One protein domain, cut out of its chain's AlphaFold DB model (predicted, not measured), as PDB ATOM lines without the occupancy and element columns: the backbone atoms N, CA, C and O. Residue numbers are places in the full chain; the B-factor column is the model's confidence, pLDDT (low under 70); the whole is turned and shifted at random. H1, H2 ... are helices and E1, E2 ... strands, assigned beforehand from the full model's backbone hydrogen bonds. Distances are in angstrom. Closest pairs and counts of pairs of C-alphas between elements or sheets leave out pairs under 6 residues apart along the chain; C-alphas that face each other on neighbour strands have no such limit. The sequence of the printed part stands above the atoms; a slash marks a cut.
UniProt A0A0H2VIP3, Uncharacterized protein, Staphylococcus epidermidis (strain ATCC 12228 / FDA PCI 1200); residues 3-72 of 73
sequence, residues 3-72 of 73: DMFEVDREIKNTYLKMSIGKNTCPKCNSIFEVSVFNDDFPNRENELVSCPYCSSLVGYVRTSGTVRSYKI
ATOM      1  N   ASP A   3     273.005 280.713 466.154       63.00
ATOM      2  CA  ASP A   3     274.415 280.462 465.837       63.00
ATOM      3  C   ASP A   3     274.754 278.967 465.734       63.00
ATOM      4  O   ASP A   3     275.573 278.561 464.916       63.00
ATOM      5  N   MET A   4     274.085 278.109 466.512       62.78
ATOM      6  CA  MET A   4     274.401 276.674 466.545       62.78
ATOM      7  C   MET A   4     274.072 275.968 465.221       62.78
ATOM      8  O   MET A   4     274.839 275.125 464.765       62.78
ATOM      9  N   PHE A   5     272.961 276.327 464.569       69.69
ATOM     10  CA  PHE A   5     272.583 275.748 463.272       69.69
ATOM     11  C   PHE A   5     273.519 276.183 462.139       69.69
ATOM     12  O   PHE A   5     273.734 275.418 461.195       69.69
ATOM     13  N   GLU A   6     274.074 277.391 462.224       78.94
ATOM     14  CA  GLU A   6     275.018 277.913 461.236       78.94
ATOM     15  C   GLU A   6     276.374 277.215 461.357       78.94
ATOM     16  O   GLU A   6     276.866 276.679 460.361       78.94
ATOM     17  N   VAL A   7     276.898 277.074 462.580       80.88
ATOM     18  CA  VAL A   7     278.139 276.326 462.857       80.88
ATOM     19  C   VAL A   7     278.036 274.885 462.349       80.88
ATOM     20  O   VAL A   7     278.929 274.379 461.667       80.88
ATOM     21  N   ASP A   8     276.903 274.229 462.600       84.38
ATOM     22  CA  ASP A   8     276.695 272.837 462.209       84.38
ATOM     23  C   ASP A   8     276.613 272.645 460.683       84.38
ATOM     24  O   ASP A   8     276.849 271.544 460.170       84.38
ATOM     25  N   ARG A   9     276.265 273.704 459.942       86.38
ATOM     26  CA  ARG A   9     276.261 273.731 458.475       86.38
ATOM     27  C   ARG A   9     277.657 274.017 457.929       86.38
ATOM     28  O   ARG A   9     278.072 273.353 456.980       86.38
ATOM     29  N   GLU A  10     278.375 274.962 458.524       89.19
ATOM     30  CA  GLU A  10     279.747 275.301 458.142       89.19
ATOM     31  C   GLU A  10     280.682 274.103 458.294       89.19
ATOM     32  O   GLU A  10     281.370 273.745 457.339       89.19
ATOM     33  N   ILE A  11     280.622 273.394 459.427       89.31
ATOM     34  CA  ILE A  11     281.455 272.205 459.664       89.31
ATOM     35  C   ILE A  11     281.268 271.166 458.554       89.31
ATOM     36  O   ILE A  11     282.250 270.651 458.018       89.31
ATOM     37  N   LYS A  12     280.015 270.889 458.168       88.50
ATOM     38  CA  LYS A  12     279.700 269.904 457.119       88.50
ATOM     39  C   LYS A  12     280.182 270.326 455.730       88.50
ATOM     40  O   LYS A  12     280.440 269.453 454.907       88.50
ATOM     41  N   ASN A  13     280.285 271.629 455.472       90.88
ATOM     42  CA  ASN A  13     280.758 272.168 454.198       90.88
ATOM     43  C   ASN A  13     282.290 272.268 454.134       90.88
ATOM     44  O   ASN A  13     282.861 272.170 453.049       90.88
ATOM     45  N   THR A  14     282.958 272.477 455.271       90.00
ATOM     46  CA  THR A  14     284.410 272.701 455.339       90.00
ATOM     47  C   THR A  14     285.204 271.420 455.583       90.00
ATOM     48  O   THR A  14     286.303 271.270 455.049       90.00
ATOM     49  N   TYR A  15     284.679 270.498 456.391       93.00
ATOM     50  CA  TYR A  15     285.414 269.324 456.859       93.00
ATOM     51  C   TYR A  15     284.827 268.020 456.322       93.00
ATOM     52  O   TYR A  15     283.626 267.889 456.092       93.00
ATOM     53  N   LEU A  16     285.686 267.016 456.150       91.50
ATOM     54  CA  LEU A  16     285.267 265.690 455.704       91.50
ATOM     55  C   LEU A  16     284.588 264.923 456.841       91.50
ATOM     56  O   LEU A  16     285.070 264.911 457.973       91.50
ATOM     57  N   LYS A  17     283.502 264.214 456.534       94.25
ATOM     58  CA  LYS A  17     282.901 263.282 457.491       94.25
ATOM     59  C   LYS A  17     283.826 262.078 457.681       94.25
ATOM     60  O   LYS A  17     284.132 261.389 456.710       94.25
ATOM     61  N   MET A  18     284.231 261.813 458.916       94.44
ATOM     62  CA  MET A  18     285.096 260.691 459.285       94.44
ATOM     63  C   MET A  18     284.311 259.566 459.964       94.44
ATOM     64  O   MET A  18     283.225 259.779 460.511       94.44
ATOM     65  N   SER A  19     284.859 258.353 459.909       92.94
ATOM     66  CA  SER A  19     284.332 257.179 460.612       92.94
ATOM     67  C   SER A  19     285.084 256.935 461.917       92.94
ATOM     68  O   SER A  19     286.248 257.301 462.045       92.94
ATOM     69  N   ILE A  20     284.448 256.260 462.874       93.62
ATOM     70  CA  ILE A  20     285.162 255.688 464.022       93.62
ATOM     71  C   ILE A  20     286.116 254.599 463.499       93.62
ATOM     72  O   ILE A  20     285.744 253.823 462.618       93.62
ATOM     73  N   GLY A  21     287.345 254.561 464.014       95.38
ATOM     74  CA  GLY A  21     288.421 253.678 463.567       95.38
ATOM     75  C   GLY A  21     289.454 254.389 462.686       95.38
ATOM     76  O   GLY A  21     289.756 255.569 462.874       95.38
ATOM     77  N   LYS A  22     290.048 253.659 461.736       96.62
ATOM     78  CA  LYS A  22     291.155 254.163 460.907       96.62
ATOM     79  C   LYS A  22     290.669 255.163 459.856       96.62
ATOM     80  O   LYS A  22     289.748 254.873 459.100       96.62
ATOM     81  N   ASN A  23     291.349 256.302 459.770       96.19
ATOM     82  CA  ASN A  23     291.121 257.344 458.774       96.19
ATOM     83  C   ASN A  23     292.457 257.802 458.178       96.19
ATOM     84  O   ASN A  23     293.493 257.785 458.845       96.19
ATOM     85  N   THR A  24     292.429 258.259 456.928       96.31
ATOM     86  CA  THR A  24     293.595 258.855 456.266       96.31
ATOM     87  C   THR A  24     293.505 260.371 456.336       96.31
ATOM     88  O   THR A  24     292.488 260.962 455.972       96.31
ATOM     89  N   CYS A  25     294.573 261.025 456.793       95.12
ATOM     90  CA  CYS A  25     294.650 262.480 456.808       95.12
ATOM     91  C   CYS A  25     294.773 263.032 455.377       95.12
ATOM     92  O   CYS A  25     295.767 262.731 454.720       95.12
ATOM     93  N   PRO A  26     293.862 263.905 454.906       93.56
ATOM     94  CA  PRO A  26     293.929 264.470 453.555       93.56
ATOM     95  C   PRO A  26     295.079 265.474 453.363       93.56
ATOM     96  O   PRO A  26     295.366 265.862 452.238       93.56
ATOM     97  N   LYS A  27     295.719 265.934 454.451       94.19
ATOM     98  CA  LYS A  27     296.804 266.929 454.391       94.19
ATOM     99  C   LYS A  27     298.203 266.321 454.410       94.19
ATOM    100  O   LYS A  27     299.083 266.822 453.726       94.19
ATOM    101  N   CYS A  28     298.429 265.292 455.228       95.38
ATOM    102  CA  CYS A  28     299.751 264.672 455.384       95.38
ATOM    103  C   CYS A  28     299.788 263.193 454.982       95.38
ATOM    104  O   CYS A  28     300.825 262.558 455.129       95.38
ATOM    105  N   ASN A  29     298.666 262.637 454.512       95.69
ATOM    106  CA  ASN A  29     298.502 261.243 454.088       95.69
ATOM    107  C   ASN A  29     298.817 260.180 455.156       95.69
ATOM    108  O   ASN A  29     298.804 258.988 454.862       95.69
ATOM    109  N   SER A  30     299.051 260.579 456.410       95.69
ATOM    110  CA  SER A  30     299.221 259.652 457.529       95.69
ATOM    111  C   SER A  30     297.888 259.004 457.900       95.69
ATOM    112  O   SER A  30     296.860 259.683 457.978       95.69
ATOM    113  N   ILE A  31     297.918 257.699 458.165       96.69
ATOM    114  CA  ILE A  31     296.773 256.961 458.700       96.69
ATOM    115  C   ILE A  31     296.764 257.138 460.219       96.69
ATOM    116  O   ILE A  31     297.792 256.978 460.872       96.69
ATOM    117  N   PHE A  32     295.613 257.487 460.781       96.88
ATOM    118  CA  PHE A  32     295.419 257.680 462.215       96.88
ATOM    119  C   PHE A  32     294.089 257.069 462.657       96.88
ATOM    120  O   PHE A  32     293.216 256.791 461.834       96.88
ATOM    121  N   GLU A  33     293.938 256.820 463.951       97.44
ATOM    122  CA  GLU A  33     292.723 256.234 464.514       97.44
ATOM    123  C   GLU A  33     291.869 257.310 465.175       97.44
ATOM    124  O   GLU A  33     292.397 258.211 465.820       97.44
ATOM    125  N   VAL A  34     290.554 257.222 465.001       97.00
ATOM    126  CA  VAL A  34     289.557 258.071 465.651       97.00
ATOM    127  C   VAL A  34     288.719 257.202 466.573       97.00
ATOM    128  O   VAL A  34     288.139 256.208 466.135       97.00
ATOM    129  N   SER A  35     288.608 257.594 467.834       95.50
ATOM    130  CA  SER A  35     287.745 256.933 468.810       95.50
ATOM    131  C   SER A  35     286.794 257.939 469.434       95.50
ATOM    132  O   SER A  35     287.100 259.126 469.558       95.50
ATOM    133  N   VAL A  36     285.635 257.437 469.830       94.25
ATOM    134  CA  VAL A  36     284.596 258.203 470.507       94.25
ATOM    135  C   VAL A  36     284.409 257.606 471.892       94.25
ATOM    136  O   VAL A  36     284.316 256.387 472.035       94.25
ATOM    137  N   PHE A  37     284.353 258.467 472.901       90.94
ATOM    138  CA  PHE A  37     284.161 258.092 474.299       90.94
ATOM    139  C   PHE A  37     282.866 258.701 474.835       90.94
ATOM    140  O   PHE A  37     282.547 259.830 474.481       90.94
ATOM    141  N   ASN A  38     282.167 257.999 475.732       87.88
ATOM    142  CA  ASN A  38     280.931 258.467 476.379       87.88
ATOM    143  C   ASN A  38     279.794 258.819 475.386       87.88
ATOM    144  O   ASN A  38     279.123 259.835 475.554       87.88
ATOM    145  N   ASP A  39     279.581 258.009 474.340       85.12
ATOM    146  CA  ASP A  39     278.532 258.219 473.315       85.12
ATOM    147  C   ASP A  39     277.145 257.716 473.760       85.12
ATOM    148  O   ASP A  39     276.463 257.000 473.027       85.12
ATOM    149  N   ASP A  40     276.736 258.061 474.980       82.38
ATOM    150  CA  ASP A  40     275.529 257.509 475.612       82.38
ATOM    151  C   ASP A  40     274.325 258.468 475.572       82.38
ATOM    152  O   ASP A  40     273.263 258.170 476.124       82.38
ATOM    153  N   PHE A  41     274.457 259.626 474.915       76.94
ATOM    154  CA  PHE A  41     273.434 260.669 474.924       76.94
ATOM    155  C   PHE A  41     272.683 260.770 473.580       76.94
ATOM    156  O   PHE A  41     273.241 260.563 472.502       76.94
ATOM    157  N   PRO A  42     271.381 261.115 473.595       74.56
ATOM    158  CA  PRO A  42     270.567 261.178 472.377       74.56
ATOM    159  C   PRO A  42     270.937 262.350 471.451       74.56
ATOM    160  O   PRO A  42     270.653 262.310 470.252       74.56
ATOM    161  N   ASN A  43     271.589 263.387 471.981       79.81
ATOM    162  CA  ASN A  43     271.933 264.594 471.237       79.81
ATOM    163  C   ASN A  43     273.318 264.447 470.606       79.81
ATOM    164  O   ASN A  43     274.328 264.522 471.297       79.81
ATOM    165  N   ARG A  44     273.353 264.224 469.287       85.06
ATOM    166  CA  ARG A  44     274.602 264.103 468.521       85.06
ATOM    167  C   ARG A  44     274.924 265.385 467.768       85.06
ATOM    168  O   ARG A  44     274.149 265.780 466.886       85.06
ATOM    169  N   GLU A  45     276.103 265.921 468.028       88.12
ATOM    170  CA  GLU A  45     276.667 267.122 467.411       88.12
ATOM    171  C   GLU A  45     277.823 266.750 466.470       88.12
ATOM    172  O   GLU A  45     278.239 265.586 466.417       88.12
ATOM    173  N   ASN A  46     278.294 267.694 465.649       91.00
ATOM    174  CA  ASN A  46     279.471 267.468 464.808       91.00
ATOM    175  C   ASN A  46     280.731 267.880 465.565       91.00
ATOM    176  O   ASN A  46     281.045 269.061 465.672       91.00
ATOM    177  N   GLU A  47     281.482 266.888 466.021       92.00
ATOM    178  CA  GLU A  47     282.746 267.086 466.714       92.00
ATOM    179  C   GLU A  47     283.910 267.068 465.728       92.00
ATOM    180  O   GLU A  47     284.030 266.161 464.897       92.00
ATOM    181  N   LEU A  48     284.773 268.079 465.806       94.19
ATOM    182  CA  LEU A  48     285.905 268.227 464.899       94.19
ATOM    183  C   LEU A  48     287.032 267.248 465.243       94.19
ATOM    184  O   LEU A  48     287.378 267.017 466.398       94.19
ATOM    185  N   VAL A  49     287.662 266.709 464.204       96.00
ATOM    186  CA  VAL A  49     288.780 265.772 464.299       96.00
ATOM    187  C   VAL A  49     290.059 266.479 463.876       96.00
ATOM    188  O   VAL A  49     290.187 266.945 462.737       96.00
ATOM    189  N   SER A  50     291.043 266.500 464.772       96.50
ATOM    190  CA  SER A  50     292.416 266.880 464.449       96.50
ATOM    191  C   SER A  50     293.244 265.654 464.065       96.50
ATOM    192  O   SER A  50     293.102 264.574 464.638       96.50
ATOM    193  N   CYS A  51     294.130 265.799 463.083       95.69
ATOM    194  CA  CYS A  51     295.108 264.766 462.769       95.69
ATOM    195  C   CYS A  51     296.245 264.809 463.805       95.69
ATOM    196  O   CYS A  51     296.882 265.854 463.947       95.69
ATOM    197  N   PRO A  52     296.591 263.693 464.465       96.94
ATOM    198  CA  PRO A  52     297.607 263.688 465.516       96.94
ATOM    199  C   PRO A  52     299.046 263.799 464.978       96.94
ATOM    200  O   PRO A  52     299.980 263.983 465.756       96.94
ATOM    201  N   TYR A  53     299.255 263.684 463.661       95.81
ATOM    202  CA  TYR A  53     300.572 263.825 463.027       95.81
ATOM    203  C   TYR A  53     300.887 265.269 462.634       95.81
ATOM    204  O   TYR A  53     301.993 265.735 462.888       95.81
ATOM    205  N   CYS A  54     299.929 265.977 462.028       95.44
ATOM    206  CA  CYS A  54     300.132 267.337 461.517       95.44
ATOM    207  C   CYS A  54     299.338 268.415 462.272       95.44
ATOM    208  O   CYS A  54     299.373 269.579 461.883       95.44
ATOM    209  N   SER A  55     298.596 268.036 463.318       95.06
ATOM    210  CA  SER A  55     297.765 268.906 464.171       95.06
ATOM    211  C   SER A  55     296.672 269.700 463.445       95.06
ATOM    212  O   SER A  55     295.992 270.524 464.048       95.06
ATOM    213  N   SER A  56     296.464 269.459 462.150       94.81
ATOM    214  CA  SER A  56     295.406 270.111 461.383       94.81
ATOM    215  C   SER A  56     294.044 269.512 461.692       94.81
ATOM    216  O   SER A  56     293.909 268.293 461.776       94.81
ATOM    217  N   LEU A  57     293.021 270.364 461.738       95.38
ATOM    218  CA  LEU A  57     291.631 269.938 461.616       95.38
ATOM    219  C   LEU A  57     291.405 269.377 460.209       95.38
ATOM    220  O   LEU A  57     291.779 270.003 459.211       95.38
ATOM    221  N   VAL A  58     290.872 268.161 460.144       94.75
ATOM    222  CA  VAL A  58     290.805 267.364 458.906       94.75
ATOM    223  C   VAL A  58     289.433 266.773 458.642       94.75
ATOM    224  O   VAL A  58     289.140 266.405 457.507       94.75
ATOM    225  N   GLY A  59     288.591 266.686 459.664       95.31
ATOM    226  CA  GLY A  59     287.283 266.081 459.534       95.31
ATOM    227  C   GLY A  59     286.384 266.377 460.716       95.31
ATOM    228  O   GLY A  59     286.751 267.134 461.612       95.31
ATOM    229  N   TYR A  60     285.219 265.750 460.710       95.44
ATOM    230  CA  TYR A  60     284.301 265.733 461.836       95.44
ATOM    231  C   TYR A  60     283.666 264.350 461.991       95.44
ATOM    232  O   TYR A  60     283.535 263.597 461.020       95.44
ATOM    233  N   VAL A  61     283.234 264.025 463.205       94.25
ATOM    234  CA  VAL A  61     282.407 262.854 463.509       94.25
ATOM    235  C   VAL A  61     281.118 263.342 464.147       94.25
ATOM    236  O   VAL A  61     281.135 264.216 465.006       94.25
ATOM    237  N   ARG A  62     279.985 262.771 463.730       92.56
ATOM    238  CA  ARG A  62     278.705 263.055 464.376       92.56
ATOM    239  C   ARG A  62     278.501 262.118 465.558       92.56
ATOM    240  O   ARG A  62     278.228 260.935 465.347       92.56
ATOM    241  N   THR A  63     278.602 262.638 466.771       91.56
ATOM    242  CA  THR A  63     278.533 261.852 468.005       91.56
ATOM    243  C   THR A  63     277.984 262.687 469.158       91.56
ATOM    244  O   THR A  63     277.925 263.909 469.068       91.56
ATOM    245  N   SER A  64     277.507 262.021 470.206       90.62
ATOM    246  CA  SER A  64     277.189 262.643 471.493       90.62
ATOM    247  C   SER A  64     278.349 262.561 472.496       90.62
ATOM    248  O   SER A  64     278.285 263.140 473.578       90.62
ATOM    249  N   GLY A  65     279.394 261.811 472.137       90.00
ATOM    250  CA  GLY A  65     280.577 261.586 472.944       90.00
ATOM    251  C   GLY A  65     281.740 262.513 472.598       90.00
ATOM    252  O   GLY A  65     281.686 263.343 471.696       90.00
ATOM    253  N   THR A  66     282.851 262.332 473.306       89.69
ATOM    254  CA  THR A  66     284.102 263.047 473.051       89.69
ATOM    255  C   THR A  66     284.927 262.327 471.993       89.69
ATOM    256  O   THR A  66     285.282 261.155 472.157       89.69
ATOM    257  N   VAL A  67     285.296 263.049 470.939       94.00
ATOM    258  CA  VAL A  67     286.185 262.555 469.884       94.00
ATOM    259  C   VAL A  67     287.646 262.688 470.307       94.00
ATOM    260  O   VAL A  67     288.081 263.732 470.795       94.00
ATOM    261  N   ARG A  68     288.437 261.637 470.082       95.31
ATOM    262  CA  ARG A  68     289.902 261.685 470.167       95.31
ATOM    263  C   ARG A  68     290.530 261.006 468.964       95.31
ATOM    264  O   ARG A  68     289.962 260.073 468.400       95.31
ATOM    265  N   SER A  69     291.720 261.465 468.600       96.25
ATOM    266  CA  SER A  69     292.517 260.890 467.527       96.25
ATOM    267  C   SER A  69     293.888 260.433 468.024       96.25
ATOM    268  O   SER A  69     294.492 261.053 468.902       96.25
ATOM    269  N   TYR A  70     294.382 259.336 467.457       96.56
ATOM    270  CA  TYR A  70     295.594 258.653 467.902       96.56
ATOM    271  C   TYR A  70     296.509 258.328 466.729       96.56
ATOM    272  O   TYR A  70     296.056 257.965 465.640       96.56
ATOM    273  N   LYS A  71     297.819 258.460 466.955       96.25
ATOM    274  CA  LYS A  71     298.825 257.950 466.022       96.25
ATOM    275  C   LYS A  71     298.760 256.425 466.028       96.25
ATOM    276  O   LYS A  71     298.692 255.827 467.099       96.25
ATOM    277  N   ILE A  72     298.797 255.821 464.849       92.62
ATOM    278  CA  ILE A  72     298.932 254.376 464.681       92.62
ATOM    279  C   ILE A  72     300.427 254.099 464.481       92.62
ATOM    280  O   ILE A  72     301.059 254.731 463.631       92.62
TER     281      ILE A  72
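AT A GLANCE: This is residues 3 to 72 of the 73 residues of an uncharacterized protein of Staphylococcus epidermidis (strain ATCC 12228 / FDA PCI 1200) (UniProt A0A0H2VIP3). A small sandwich: the three-strand sheet E1, E2, E5 faces the two-strand sheet E3, E4, and helix H1 packs on the smaller sheet. The 70 printed residues hold one named helix, then five named strands; both sheets are antiparallel, and the class is mixed. The whole is compact, with a radius of gyration of the C-alphas of 11.9 A and spans of 32 by 26 by 15 A.

IN THESE COORDINATES: The larger sheet runs E1, residues 21 to 24; E2, residues 31 to 37, 20.1 A; E5, residues 66 to 71, 17.1 A, ending at C-alpha 71 (298.825, 257.950, 466.022). E3 is residues 45 to 50, 16.0 A, and E4 residues 57 to 63, 16.7 A. H1, residues 3 to 14, 16.4 A, begins at C-alpha 3 (274.415, 280.462, 465.837).

HOW THE PARTS SIT: Within hydrogen-bond range are N 23 and O 32 in hairpin E1 and E2, 2.8 A; N 35 and O 68 between E2 and E5, 2.9 A; N 47 and O 61 in hairpin E3 and E4, 2.9 A. The closest C-alphas of E3 and E5 are Glu 47 and Val 67, 6.5 A; of H1 and E3, Asp 8 and Asn 46, 6.6 A. In H1, 7 of 8 O i to N i+4 pairs are within range.

THE WHOLE: The printed part has no cut and no long link. Residues 3 to 5 have pLDDT under 70.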